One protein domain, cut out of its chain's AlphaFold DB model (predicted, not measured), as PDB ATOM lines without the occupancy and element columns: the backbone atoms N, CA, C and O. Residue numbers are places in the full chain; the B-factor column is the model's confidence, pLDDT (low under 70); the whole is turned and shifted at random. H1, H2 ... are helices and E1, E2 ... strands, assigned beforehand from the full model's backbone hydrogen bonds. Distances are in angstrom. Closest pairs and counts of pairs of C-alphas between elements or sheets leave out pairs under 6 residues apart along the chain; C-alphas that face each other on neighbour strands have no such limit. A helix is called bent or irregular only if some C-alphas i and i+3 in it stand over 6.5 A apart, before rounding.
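Overview. This is residues 15 to 110 of the 300 residues of an uncharacterized protein of Actinobacteria bacterium (UniProt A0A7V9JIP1). One twisted antiparallel sheet of three long strands, with E3 between E1 and E2, forms the middle of this model, and H4 packs along one face of it, over E1 and, only just, E3. A long stretch with no named element, residues 41 to 63, runs from H2 at one end of the sheet to H3 near the other, and on its way residues 56 to 57 pair with the edge strand E2; the small helices H1, H2 and H3 only graze the sheet. The printed part has 96 residues with four named helices and three named strands, in the order H1 E1 H2 H3 E2 E3 H4, and the class is mixed, helices and strands. The sheet's order is E1, E3, E2, and with H4 on one face it makes two layers. The whole is compact, with a radius of gyration of the C-alphas of 13.4 A, and the C-alphas span 38 by 27 by 21 A.

Arrangement. H1, residues 15 to 18, is only just on the sheet of E1, residues 25 to 33, E3, residues 83 to 91, and E2, residues 72 to 80, with 5 pairs of C-alphas within 10 A. It only grazes the sheet with residues 16 to 17; the closest C-alphas of H1 and E1 are those of Leu 17 and Val 26, 7.7 A apart. E1 and E3 are antiparallel neighbours at 166 degrees, and N 28 and O 88, 2.9 A, and N 86 and O 30, 3.0 A, are within hydrogen-bond range. H2, residues 37 to 40, only grazes the sheet with residues 39 to 40; its closest C-alphas to E3 are those of Asp 40 and Asn 84, 6.9 A apart. H3, residues 64 to 67, only grazes it with residues 65 to 67; the C-alphas of Ala 66 and His 73, the closest of H3 and E2, are 5.6 A apart. E1, then H2 and H3, then E2 make a split strand-helix-strand unit, two strands running the same way with E3 between them, and its crossover is right-handed. E2 and E3 form a hairpin, antiparallel at 165 degrees, with N 76 and O 87, 2.8 A, and N 89 and O 74, 2.8 A, within hydrogen-bond range. H4, residues 97 to 107, is on the sheet at a height over the sheet of 9.2 A. It runs along the strands, only just, at 28 degrees to E1 on the local plane. Its closest C-alphas to E1 are those of Met 99 and Val 25, 6.5 A apart. In H4 every O i to N i+4 pair is within hydrogen-bond range; H1, H2 and H3 are too short for such a pair, and their one O i to N i+3 pair is within range in H1 and H2 but not in H3. H4 is apart from H1, H2 and H3.

Along the chain. H1 begins at C-alpha 15, (74.840, -65.495, 71.718). E1 is 26.5 A long from its first to its last C-alpha, and C-alpha 25 is at (63.011, -72.198, 70.491). H2 and H3 have four residues each; H3 is neither bent nor irregular, but only just: C-alphas 64 and 67 are 6.3 A apart. E2 is 24.8 A long and E3 25.3 A. H4 is 15.2 A long and ends at C-alpha 107, (61.839, -79.824, 61.351).

Size, cuts and confidence. The two C-alphas farthest apart are those of Pro 21 and Leu 37, at 39.0 A. The printed part has no cut. The link from H2 to H3, 23 residues, is long. The mean pLDDT of the printed part is 87.7, and residue 35 alone is under 70.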
ATOM      1  N   ALA A  15      75.365 -66.806  71.336       88.88
ATOM      2  CA  ALA A  15      74.840 -65.495  71.718       88.88
ATOM      3  C   ALA A  15      73.303 -65.469  71.663       88.88
ATOM      4  O   ALA A  15      72.654 -64.975  72.594       88.88
ATOM      5  N   THR A  16      72.698 -66.094  70.641       89.94
ATOM      6  CA  THR A  16      71.240 -66.317  70.618       89.94
ATOM      7  C   THR A  16      70.792 -67.171  71.802       89.94
ATOM      8  O   THR A  16      69.793 -66.859  72.444       89.94
ATOM      9  N   LEU A  17      71.518 -68.246  72.127       90.62
ATOM     10  CA  LEU A  17      71.140 -69.140  73.226       90.62
ATOM     11  C   LEU A  17      71.259 -68.474  74.603       90.62
ATOM     12  O   LEU A  17      70.426 -68.737  75.470       90.62
ATOM     13  N   ALA A  18      72.241 -67.594  74.806       89.19
ATOM     14  CA  ALA A  18      72.412 -66.854  76.057       89.19
ATOM     15  C   ALA A  18      71.255 -65.880  76.345       89.19
ATOM     16  O   ALA A  18      70.930 -65.632  77.508       89.19
ATOM     17  N   SER A  19      70.630 -65.352  75.289       89.94
ATOM     18  CA  SER A  19      69.517 -64.397  75.349       89.94
ATOM     19  C   SER A  19      68.150 -65.027  75.048       89.94
ATOM     20  O   SER A  19      67.150 -64.315  74.936       89.94
ATOM     21  N   LEU A  20      68.083 -66.357  74.930       91.50
ATOM     22  CA  LEU A  20      66.868 -67.064  74.535       91.50
ATOM     23  C   LEU A  20      65.777 -66.910  75.613       91.50
ATOM     24  O   LEU A  20      65.979 -67.354  76.746       91.50
ATOM     25  N   PRO A  21      64.608 -66.318  75.298       91.81
ATOM     26  CA  PRO A  21      63.542 -66.151  76.279       91.81
ATOM     27  C   PRO A  21      62.937 -67.506  76.684       91.81
ATOM     28  O   PRO A  21      63.009 -68.454  75.901       91.81
ATOM     29  N   PRO A  22      62.239 -67.599  77.834       91.31
ATOM     30  CA  PRO A  22      61.640 -68.850  78.317       91.31
ATOM     31  C   PRO A  22      60.721 -69.580  77.329       91.31
ATOM     32  O   PRO A  22      60.634 -70.803  77.353       91.31
ATOM     33  N   SER A  23      60.057 -68.836  76.442       91.38
ATOM     34  CA  SER A  23      59.185 -69.345  75.374       91.38
ATOM     35  C   SER A  23      59.892 -69.523  74.020       91.38
ATOM     36  O   SER A  23      59.274 -69.938  73.039       91.38
ATOM     37  N   GLY A  24      61.187 -69.216  73.950       91.88
ATOM     38  CA  GLY A  24      62.006 -69.268  72.748       91.88
ATOM     39  C   GLY A  24      62.459 -70.682  72.384       91.88
ATOM     40  O   GLY A  24      62.789 -71.494  73.249       91.88
ATOM     41  N   VAL A  25      62.512 -70.949  71.077       93.75
ATOM     42  CA  VAL A  25      63.011 -72.198  70.491       93.75
ATOM     43  C   VAL A  25      64.044 -71.876  69.420       93.75
ATOM     44  O   VAL A  25      63.791 -71.031  68.557       93.75
ATOM     45  N   VAL A  26      65.170 -72.585  69.449       93.31
ATOM     46  CA  VAL A  26      66.203 -72.550  68.408       93.31
ATOM     47  C   VAL A  26      66.448 -73.968  67.913       93.31
ATOM     48  O   VAL A  26      66.674 -74.880  68.706       93.31
ATOM     49  N   VAL A  27      66.407 -74.149  66.594       92.19
ATOM     50  CA  VAL A  27      66.737 -75.414  65.929       92.19
ATOM     51  C   VAL A  27      67.954 -75.174  65.048       92.19
ATOM     52  O   VAL A  27      67.911 -74.330  64.157       92.19
ATOM     53  N   VAL A  28      69.021 -75.928  65.289       91.00
ATOM     54  CA  VAL A  28      70.249 -75.908  64.488       91.00
ATOM     55  C   VAL A  28      70.403 -77.275  63.849       91.00
ATOM     56  O   VAL A  28      70.477 -78.275  64.558       91.00
ATOM     57  N   ALA A  29      70.447 -77.336  62.523       90.38
ATOM     58  CA  ALA A  29      70.648 -78.579  61.792       90.38
ATOM     59  C   ALA A  29      71.956 -78.516  61.009       90.38
ATOM     60  O   ALA A  29      72.174 -77.593  60.227       90.38
ATOM     61  N   THR A  30      72.807 -79.519  61.198       90.12
ATOM     62  CA  THR A  30      74.021 -79.699  60.395       90.12
ATOM     63  C   THR A  30      73.879 -80.920  59.500       90.12
ATOM     64  O   THR A  30      73.247 -81.910  59.876       90.12
ATOM     65  N   PHE A  31      74.461 -80.837  58.305       87.19
ATOM     66  CA  PHE A  31      74.375 -81.867  57.277       87.19
ATOM     67  C   PHE A  31      75.784 -82.289  56.888       87.19
ATOM     68  O   PHE A  31      76.542 -81.507  56.319       87.19
ATOM     69  N   ALA A  32      76.130 -83.537  57.170       85.75
ATOM     70  CA  ALA A  32      77.391 -84.127  56.744       85.75
ATOM     71  C   ALA A  32      77.122 -85.222  55.718       85.75
ATOM     72  O   ALA A  32      76.188 -86.003  55.872       85.75
ATOM     73  N   LEU A  33      77.953 -85.328  54.682       79.56
ATOM     74  CA  LEU A  33      77.862 -86.455  53.756       79.56
ATOM     75  C   LEU A  33      78.083 -87.779  54.508       79.56
ATOM     76  O   LEU A  33      79.018 -87.907  55.307       79.56
ATOM     77  N   ARG A  34      77.241 -88.782  54.239       78.25
ATOM     78  CA  ARG A  34      77.396 -90.150  54.776       78.25
ATOM     79  C   ARG A  34      78.634 -90.839  54.192       78.25
ATOM     80  O   ARG A  34      79.442 -90.208  53.520       78.25
ATOM     81  N   GLY A  35      78.859 -92.110  54.496       64.88
ATOM     82  CA  GLY A  35      79.873 -92.939  53.839       64.88
ATOM     83  C   GLY A  35      81.115 -93.273  54.663       64.88
ATOM     84  O   GLY A  35      81.982 -93.973  54.148       64.88
ATOM     85  N   ALA A  36      81.210 -92.827  55.919       70.31
ATOM     86  CA  ALA A  36      82.156 -93.416  56.872       70.31
ATOM     87  C   ALA A  36      81.375 -94.179  57.926       70.31
ATOM     88  O   ALA A  36      80.617 -93.578  58.684       70.31
ATOM     89  N   LEU A  37      81.599 -95.493  57.975       70.81
ATOM     90  CA  LEU A  37      80.855 -96.404  58.836       70.81
ATOM     91  C   LEU A  37      80.868 -95.938  60.298       70.81
ATOM     92  O   LEU A  37      79.814 -95.858  60.912       70.81
ATOM     93  N   GLU A  38      82.032 -95.535  60.809       77.19
ATOM     94  CA  GLU A  38      82.214 -95.055  62.187       77.19
ATOM     95  C   GLU A  38      81.372 -93.818  62.523       77.19
ATOM     96  O   GLU A  38      80.850 -93.695  63.626       77.19
ATOM     97  N   SER A  39      81.203 -92.898  61.571       80.81
ATOM     98  CA  SER A  39      80.317 -91.748  61.764       80.81
ATOM     99  C   SER A  39      78.858 -92.167  61.611       80.81
ATOM    100  O   SER A  39      78.018 -91.806  62.429       80.81
ATOM    101  N   ASP A  40      78.556 -92.943  60.572       81.31
ATOM    102  CA  ASP A  40      77.196 -93.265  60.143       81.31
ATOM    103  C   ASP A  40      76.433 -94.131  61.153       81.31
ATOM    104  O   ASP A  40      75.212 -94.010  61.234       81.31
ATOM    105  N   VAL A  41      77.120 -94.967  61.944       84.50
ATOM    106  CA  VAL A  41      76.482 -95.792  62.994       84.50
ATOM    107  C   VAL A  41      75.770 -94.955  64.057       84.50
ATOM    108  O   VAL A  41      74.795 -95.413  64.643       84.50
ATOM    109  N   SER A  42      76.198 -93.707  64.262       88.81
ATOM    110  CA  SER A  42      75.560 -92.780  65.206       88.81
ATOM    111  C   SER A  42      74.295 -92.115  64.649       88.81
ATOM    112  O   SER A  42      73.619 -91.380  65.371       88.81
ATOM    113  N   PHE A  43      73.978 -92.334  63.370       90.31
ATOM    114  CA  PHE A  43      72.882 -91.689  62.653       90.31
ATOM    115  C   PHE A  43      71.886 -92.747  62.160       90.31
ATOM    116  O   PHE A  43      71.995 -93.222  61.019       90.31
ATOM    117  N   PRO A  44      70.901 -93.128  62.998       89.00
ATOM    118  CA  PRO A  44      69.910 -94.129  62.625       89.00
ATOM    119  C   PRO A  44      69.141 -93.673  61.387       89.00
ATOM    120  O   PRO A  44      68.845 -92.487  61.225       89.00
ATOM    121  N   ALA A  45      68.825 -94.608  60.496       83.94
ATOM    122  CA  ALA A  45      68.106 -94.288  59.273       83.94
ATOM    123  C   ALA A  45      66.683 -93.804  59.597       83.94
ATOM    124  O   ALA A  45      65.945 -94.476  60.316       83.94
ATOM    125  N   ARG A  46      66.300 -92.638  59.066       85.88
ATOM    126  CA  ARG A  46      64.982 -92.021  59.283       85.88
ATOM    127  C   ARG A  46      64.454 -91.433  57.977       85.88
ATOM    128  O   ARG A  46      65.203 -91.240  57.023       85.88
ATOM    129  N   ARG A  47      63.153 -91.149  57.939       79.62
ATOM    130  CA  ARG A  47      62.493 -90.477  56.811       79.62
ATOM    131  C   ARG A  47      62.153 -89.040  57.186       79.62
ATOM    132  O   ARG A  47      61.918 -88.756  58.358       79.62
ATOM    133  N   LEU A  48      62.131 -88.157  56.191       83.06
ATOM    134  CA  LEU A  48      61.559 -86.823  56.357       83.06
ATOM    135  C   LEU A  48      60.017 -86.897  56.364       83.06
ATOM    136  O   LEU A  48      59.460 -87.799  55.734       83.06
ATOM    137  N   PRO A  49      59.332 -85.958  57.044       89.06
ATOM    138  CA  PRO A  49      59.915 -84.971  57.954       89.06
ATOM    139  C   PRO A  49      60.425 -85.630  59.245       89.06
ATOM    140  O   PRO A  49      59.844 -86.597  59.740       89.06
ATOM    141  N   LEU A  50      61.518 -85.094  59.799       91.44
ATOM    142  CA  LEU A  50      62.039 -85.553  61.089       91.44
ATOM    143  C   LEU A  50      61.046 -85.196  62.199       91.44
ATOM    144  O   LEU A  50      60.458 -84.113  62.190       91.44
ATOM    145  N   ARG A  51      60.857 -86.096  63.166       94.19
ATOM    146  CA  ARG A  51      59.885 -85.908  64.249       94.19
ATOM    147  C   ARG A  51      60.591 -85.538  65.539       94.19
ATOM    148  O   ARG A  51      61.510 -86.229  65.949       94.19
ATOM    149  N   PHE A  52      60.120 -84.510  66.236       95.38
ATOM    150  CA  PHE A  52      60.647 -84.147  67.552       95.38
ATOM    151  C   PHE A  52      60.564 -85.309  68.553       95.38
ATOM    152  O   PHE A  52      61.456 -85.470  69.372       95.38
ATOM    153  N   ALA A  53      59.540 -86.161  68.443       94.50
ATOM    154  CA  ALA A  53      59.382 -87.355  69.276       94.50
ATOM    155  C   ALA A  53      60.564 -88.344  69.179       94.50
ATOM    156  O   ALA A  53      60.754 -89.163  70.070       94.50
ATOM    157  N   ASP A  54      61.358 -88.258  68.111       93.88
ATOM    158  CA  ASP A  54      62.564 -89.058  67.915       93.88
ATOM    159  C   ASP A  54      63.821 -88.451  68.562       93.88
ATOM    160  O   ASP A  54      64.898 -89.056  68.505       93.88
ATOM    161  N   ALA A  55      63.717 -87.239  69.115       94.38
ATOM    162  CA  ALA A  55      64.817 -86.545  69.762       94.38
ATOM    163  C   ALA A  55      65.008 -87.049  71.199       94.38
ATOM    164  O   ALA A  55      64.062 -87.139  71.980       94.38
ATOM    165  N   GLY A  56      66.255 -87.331  71.568       92.56
ATOM    166  CA  GLY A  56      66.630 -87.614  72.952       92.56
ATOM    167  C   GLY A  56      67.007 -86.329  73.683       92.56
ATOM    168  O   GLY A  56      67.521 -85.394  73.063       92.56
ATOM    169  N   LYS A  57      66.800 -86.273  75.003       90.50
ATOM    170  CA  LYS A  57      67.387 -85.201  75.820       90.50
ATOM    171  C   LYS A  57      68.910 -85.297  75.714       90.50
ATOM    172  O   LYS A  57      69.467 -86.381  75.876       90.50
ATOM    173  N   ALA A  58      69.567 -84.189  75.393       87.06
ATOM    174  CA  ALA A  58      71.011 -84.181  75.220       87.06
ATOM    175  C   ALA A  58      71.711 -84.485  76.551       87.06
ATOM    176  O   ALA A  58      71.272 -84.034  77.611       87.06
ATOM    177  N   SER A  59      72.797 -85.251  76.487       82.50
ATOM    178  CA  SER A  59      73.665 -85.489  77.637       82.50
ATOM    179  C   SER A  59      74.727 -84.387  77.733       82.50
ATOM    180  O   SER A  59      75.134 -83.822  76.717       82.50
ATOM    181  N   ALA A  60      75.219 -84.117  78.945       79.31
ATOM    182  CA  ALA A  60      76.338 -83.194  79.168       79.31
ATOM    183  C   ALA A  60      77.633 -83.635  78.463       79.31
ATOM    184  O   ALA A  60      78.502 -82.816  78.183       79.31
ATOM    185  N   PHE A  61      77.752 -84.933  78.163       75.12
ATOM    186  CA  PHE A  61      78.867 -85.497  77.408       75.12
ATOM    187  C   PHE A  61      78.795 -85.137  75.914       75.12
ATOM    188  O   PHE A  61      79.818 -84.929  75.271       75.12
ATOM    189  N   ASP A  62      77.585 -85.048  75.359       71.25
ATOM    190  CA  ASP A  62      77.348 -84.779  73.939       71.25
ATOM    191  C   ASP A  62      77.329 -83.288  73.584       71.25
ATOM    192  O   ASP A  62      77.624 -82.922  72.442       71.25
ATOM    193  N   ASP A  63      76.918 -82.443  74.529       73.00
ATOM    194  CA  ASP A  63      76.870 -80.992  74.389       73.00
ATOM    195  C   ASP A  63      77.031 -80.339  75.776       73.00
ATOM    196  O   ASP A  63      76.170 -80.543  76.639       73.00
ATOM    197  N   PRO A  64      78.079 -79.523  76.004       75.19
ATOM    198  CA  PRO A  64      78.294 -78.834  77.278       75.19
ATOM    199  C   PRO A  64      77.102 -77.977  77.735       75.19
ATOM    200  O   PRO A  64      76.909 -77.769  78.932       75.19
ATOM    201  N   LEU A  65      76.266 -77.502  76.803       78.44
ATOM    202  CA  LEU A  65      75.079 -76.704  77.118       78.44
ATOM    203  C   LEU A  65      73.933 -77.530  77.712       78.44
ATOM    204  O   LEU A  65      72.992 -76.951  78.254       78.44
ATOM    205  N   ALA A  66      73.990 -78.863  77.650       76.50
ATOM    206  CA  ALA A  66      72.954 -79.730  78.210       76.50
ATOM    207  C   ALA A  66      72.864 -79.660  79.749       76.50
ATOM    208  O   ALA A  66      71.834 -80.022  80.315       76.50
ATOM    209  N   SER A  67      73.911 -79.166  80.420       76.06
ATOM    210  CA  SER A  67      73.929 -78.914  81.868       76.06
ATOM    211  C   SER A  67      73.403 -77.530  82.262       76.06
ATOM    212  O   SER A  67      73.372 -77.209  83.449       76.06
ATOM    213  N   SER A  68      73.008 -76.691  81.299       79.94
ATOM    214  CA  SER A  68      72.492 -75.358  81.602       79.94
ATOM    215  C   SER A  68      71.146 -75.450  82.333       79.94
ATOM    216  O   SER A  68      70.205 -76.029  81.794       79.94
ATOM    217  N   PRO A  69      70.985 -74.823  83.513       77.25
ATOM    218  CA  PRO A  69      69.704 -74.808  84.219       77.25
ATOM    219  C   PRO A  69      68.649 -73.948  83.508       77.25
ATOM    220  O   PRO A  69      67.468 -74.027  83.833       77.25
ATOM    221  N   ARG A  70      69.066 -73.107  82.550       85.38
ATOM    222  CA  ARG A  70      68.185 -72.207  81.795       85.38
ATOM    223  C   ARG A  70      67.676 -72.811  80.492       85.38
ATOM    224  O   ARG A  70      66.701 -72.306  79.952       85.38
ATOM    225  N   LEU A  71      68.327 -73.851  79.971       88.88
ATOM    226  CA  LEU A  71      68.007 -74.406  78.659       88.88
ATOM    227  C   LEU A  71      67.592 -75.868  78.778       88.88
ATOM    228  O   LEU A  71      68.276 -76.666  79.413       88.88
ATOM    229  N   SER A  72      66.523 -76.248  78.082       90.88
ATOM    230  CA  SER A  72      66.305 -77.661  77.764       90.88
ATOM    231  C   SER A  72      66.880 -77.946  76.386       90.88
ATOM    232  O   SER A  72      66.529 -77.276  75.416       90.88
ATOM    233  N   HIS A  73      67.745 -78.954  76.289       91.31
ATOM    234  CA  HIS A  73      68.394 -79.330  75.038       91.31
ATOM    235  C   HIS A  73      68.001 -80.752  74.626       91.31
ATOM    236  O   HIS A  73      68.096 -81.699  75.409       91.31
ATOM    237  N   PHE A  74      67.575 -80.888  73.374       94.06
ATOM    238  CA  PHE A  74      67.259 -82.148  72.721       94.06
ATOM    239  C   PHE A  74      68.081 -82.300  71.450       94.06
ATOM    240  O   PHE A  74      68.333 -81.332  70.734       94.06
ATOM    241  N   ARG A  75      68.462 -83.536  71.144       93.44
ATOM    242  CA  ARG A  75      69.249 -83.870  69.963       93.44
ATOM    243  C   ARG A  75      68.569 -84.971  69.171       93.44
ATOM    244  O   ARG A  75      68.172 -86.001  69.716       93.44
ATOM    245  N   LEU A  76      68.482 -84.761  67.866       94.25
ATOM    246  CA  LEU A  76      67.953 -85.711  66.908       94.25
ATOM    247  C   LEU A  76      69.028 -85.983  65.859       94.25
ATOM    248  O   LEU A  76      69.369 -85.123  65.049       94.25
ATOM    249  N   ARG A  77      69.537 -87.216  65.864       93.62
ATOM    250  CA  ARG A  77      70.422 -87.727  64.817       93.62
ATOM    251  C   ARG A  77      69.629 -88.581  63.839       93.62
ATOM    252  O   ARG A  77      68.852 -89.455  64.241       93.62
ATOM    253  N   ALA A  78      69.838 -88.329  62.556       90.88
ATOM    254  CA  ALA A  78      69.150 -89.016  61.481       90.88
ATOM    255  C   ALA A  78      70.079 -89.243  60.289       90.88
ATOM    256  O   ALA A  78      70.693 -88.311  59.781       90.88
ATOM    257  N   GLY A  79      70.141 -90.470  59.794       86.56
ATOM    258  CA  GLY A  79      70.611 -90.741  58.445       86.56
ATOM    259  C   GLY A  79      69.460 -90.492  57.478       86.56
ATOM    260  O   GLY A  79      68.558 -91.327  57.398       86.56
ATOM    261  N   VAL A  80      69.494 -89.364  56.765       81.75
ATOM    262  CA  VAL A  80      68.502 -88.983  55.753       81.75
ATOM    263  C   VAL A  80      69.199 -88.851  54.417       81.75
ATOM    264  O   VAL A  80      70.026 -87.971  54.182       81.75
ATOM    265  N   GLY A  81      68.842 -89.731  53.505       76.88
ATOM    266  CA  GLY A  81      69.392 -89.683  52.175       76.88
ATOM    267  C   GLY A  81      70.910 -89.953  52.126       76.88
ATOM    268  O   GLY A  81      71.421 -90.842  52.817       76.88
ATOM    269  N   ALA A  82      71.642 -89.138  51.355       75.75
ATOM    270  CA  ALA A  82      73.112 -89.095  51.342       75.75
ATOM    271  C   ALA A  82      73.733 -88.329  52.533       75.75
ATOM    272  O   ALA A  82      74.952 -88.128  52.549       75.75
ATOM    273  N   TYR A  83      72.932 -87.921  53.528       84.00
ATOM    274  CA  TYR A  83      73.367 -87.041  54.615       84.00
ATOM    275  C   TYR A  83      73.104 -87.619  56.013       84.00
ATOM    276  O   TYR A  83      72.070 -88.218  56.300       84.00
ATOM    277  N   ASN A  84      74.069 -87.427  56.902       88.00
ATOM    278  CA  ASN A  84      73.880 -87.479  58.340       88.00
ATOM    279  C   ASN A  84      73.401 -86.091  58.770       88.00
ATOM    280  O   ASN A  84      74.105 -85.100  58.571       88.00
ATOM    281  N   VAL A  85      72.195 -86.036  59.318       91.19
ATOM    282  CA  VAL A  85      71.565 -84.835  59.859       91.19
ATOM    283  C   VAL A  85      71.688 -84.885  61.376       91.19
ATOM    284  O   VAL A  85      71.199 -85.823  62.010       91.19
ATOM    285  N   ASP A  86      72.352 -83.890  61.954       92.81
ATOM    286  CA  ASP A  86      72.400 -83.665  63.401       92.81
ATOM    287  C   ASP A  86      71.614 -82.393  63.713       92.81
ATOM    288  O   ASP A  86      72.084 -81.286  63.439       92.81
ATOM    289  N   ALA A  87      70.397 -82.569  64.227       93.69
ATOM    290  CA  ALA A  87      69.518 -81.486  64.632       93.69
ATOM    291  C   ALA A  87      69.576 -81.305  66.153       93.69
ATOM    292  O   ALA A  87      69.216 -82.204  66.917       93.69
ATOM    293  N   ARG A  88      70.011 -80.126  66.589       93.19
ATOM    294  CA  ARG A  88      70.049 -79.691  67.987       93.19
ATOM    295  C   ARG A  88      68.922 -78.705  68.234       93.19
ATOM    296  O   ARG A  88      68.718 -77.778  67.451       93.19
ATOM    297  N   ILE A  89      68.164 -78.938  69.295       94.00
ATOM    298  CA  ILE A  89      66.910 -78.246  69.580       94.00
ATOM    299  C   ILE A  89      66.995 -77.698  70.995       94.00
ATOM    300  O   ILE A  89      66.995 -78.455  71.968       94.00
ATOM    301  N   TYR A  90      67.070 -76.379  71.096       93.88
ATOM    302  CA  TYR A  90      67.214 -75.658  72.351       93.88
ATOM    303  C   TYR A  90      65.916 -74.927  72.683       93.88
ATOM    304  O   TYR A  90      65.335 -74.242  71.838       93.88
ATOM    305  N   PHE A  91      65.487 -75.057  73.931       94.50
ATOM    306  CA  PHE A  91      64.342 -74.367  74.512       94.50
ATOM    307  C   PHE A  91      64.844 -73.461  75.637       94.50
ATOM    308  O   PHE A  91      65.622 -73.926  76.467       94.50
ATOM    309  N   GLY A  92      64.373 -72.213  75.714       91.50
ATOM    310  CA  GLY A  92      64.752 -71.254  76.769       91.50
ATOM    311  C   GLY A  92      64.222 -71.572  78.177       91.50
ATOM    312  O   GLY A  92      64.269 -70.729  79.068       91.50
ATOM    313  N   GLY A  93      63.671 -72.769  78.368       88.25
ATOM    314  CA  GLY A  93      63.035 -73.259  79.584       88.25
ATOM    315  C   GLY A  93      62.539 -74.693  79.382       88.25
ATOM    316  O   GLY A  93      63.035 -75.417  78.512       88.25
ATOM    317  N   GLY A  94      61.554 -75.126  80.171       89.19
ATOM    318  CA  GLY A  94      60.886 -76.416  79.964       89.19
ATOM    319  C   GLY A  94      60.064 -76.430  78.660       89.19
ATOM    320  O   GLY A  94      59.360 -75.455  78.388       89.19
ATOM    321  N   PRO A  95      60.121 -77.498  77.841       92.19
ATOM    322  CA  PRO A  95      59.422 -77.534  76.559       92.19
ATOM    323  C   PRO A  95      57.901 -77.616  76.760       92.19
ATOM    324  O   PRO A  95      57.370 -78.635  77.195       92.19
ATOM    325  N   SER A  96      57.190 -76.544  76.409       94.44
ATOM    326  CA  SER A  96      55.722 -76.540  76.346       94.44
ATOM    327  C   SER A  96      55.211 -77.156  75.038       94.44
ATOM    328  O   SER A  96      55.936 -77.226  74.042       94.44
ATOM    329  N   ALA A  97      53.932 -77.545  74.995       94.88
ATOM    330  CA  ALA A  97      53.310 -78.092  73.784       94.88
ATOM    331  C   ALA A  97      53.422 -77.141  72.574       94.88
ATOM    332  O   ALA A  97      53.737 -77.581  71.468       94.88
ATOM    333  N   GLY A  98      53.243 -75.831  72.787       95.06
ATOM    334  CA  GLY A  98      53.387 -74.821  71.733       95.06
ATOM    335  C   GLY A  98      54.822 -74.706  71.210       95.06
ATOM    336  O   GLY A  98      55.039 -74.593  70.005       95.06
ATOM    337  N   MET A  99      55.815 -74.816  72.094       94.94
ATOM    338  CA  MET A  99      57.227 -74.808  71.702       94.94
ATOM    339  C   MET A  99      57.617 -76.080  70.942       94.94
ATOM    340  O   MET A  99      58.335 -75.998  69.947       94.94
ATOM    341  N   ILE A 100      57.115 -77.247  71.359       96.38
ATOM    342  CA  ILE A 100      57.313 -78.511  70.632       96.38
ATOM    343  C   ILE A 100      56.696 -78.421  69.234       96.38
ATOM    344  O   ILE A 100      57.342 -78.791  68.256       96.38
ATOM    345  N   ALA A 101      55.481 -77.878  69.114       95.81
ATOM    346  CA  ALA A 101      54.841 -77.660  67.820       95.81
ATOM    347  C   ALA A 101      55.650 -76.695  66.935       95.81
ATOM    348  O   ALA A 101      55.820 -76.951  65.742       95.81
ATOM    349  N   ALA A 102      56.220 -75.630  67.509       94.25
ATOM    350  CA  ALA A 102      57.095 -74.708  66.788       94.25
ATOM    351  C   ALA A 102      58.393 -75.387  66.309       94.25
ATOM    352  O   ALA A 102      58.774 -75.220  65.148       94.25
ATOM    353  N   ALA A 103      59.038 -76.191  67.164       94.94
ATOM    354  CA  ALA A 103      60.214 -76.986  66.802       94.94
ATOM    355  C   ALA A 103      59.888 -77.975  65.673       94.94
ATOM    356  O   ALA A 103      60.603 -78.036  64.671       94.94
ATOM    357  N   GLN A 104      58.769 -78.695  65.792       96.75
ATOM    358  CA  GLN A 104      58.282 -79.607  64.758       96.75
ATOM    359  C   GLN A 104      58.005 -78.869  63.444       96.75
ATOM    360  O   GLN A 104      58.351 -79.368  62.376       96.75
ATOM    361  N   GLY A 105      57.445 -77.659  63.508       95.00
ATOM    362  CA  GLY A 105      57.239 -76.801  62.345       95.00
ATOM    363  C   GLY A 105      58.538 -76.467  61.609       95.00
ATOM    364  O   GLY A 105      58.541 -76.448  60.380       95.00
ATOM    365  N   GLN A 106      59.652 -76.266  62.326       93.12
ATOM    366  CA  GLN A 106      60.970 -76.083  61.702       93.12
ATOM    367  C   GLN A 106      61.526 -77.392  61.130       93.12
ATOM    368  O   GLN A 106      62.009 -77.402  60.001       93.12
ATOM    369  N   LEU A 107      61.407 -78.511  61.851       93.06
ATOM    370  CA  LEU A 107      61.839 -79.824  61.351       93.06
ATOM    371  C   LEU A 107      61.074 -80.256  60.090       93.06
ATOM    372  O   LEU A 107      61.658 -80.873  59.204       93.06
ATOM    373  N   ASN A 108      59.797 -79.890  59.965       92.19
ATOM    374  CA  ASN A 108      58.990 -80.144  58.766       92.19
ATOM    375  C   ASN A 108      59.490 -79.384  57.530       92.19
ATOM    376  O   ASN A 108      59.212 -79.797  56.408       92.19
ATOM    377  N   ARG A 109      60.206 -78.272  57.731       87.75
ATOM    378  CA  ARG A 109      60.802 -77.463  56.656       87.75
ATOM    379  C   ARG A 109      62.196 -77.941  56.269       87.75
ATOM    380  O   ARG A 109      62.769 -77.416  55.318       87.75
ATOM    381  N   LEU A 110      62.759 -78.900  57.005       85.69
ATOM    382  CA  LEU A 110      64.061 -79.462  56.691       85.69
ATOM    383  C   LEU A 110      63.954 -80.265  55.397       85.69
ATOM    384  O   LEU A 110      63.311 -81.312  55.346       85.69
TER     385      LEU A 110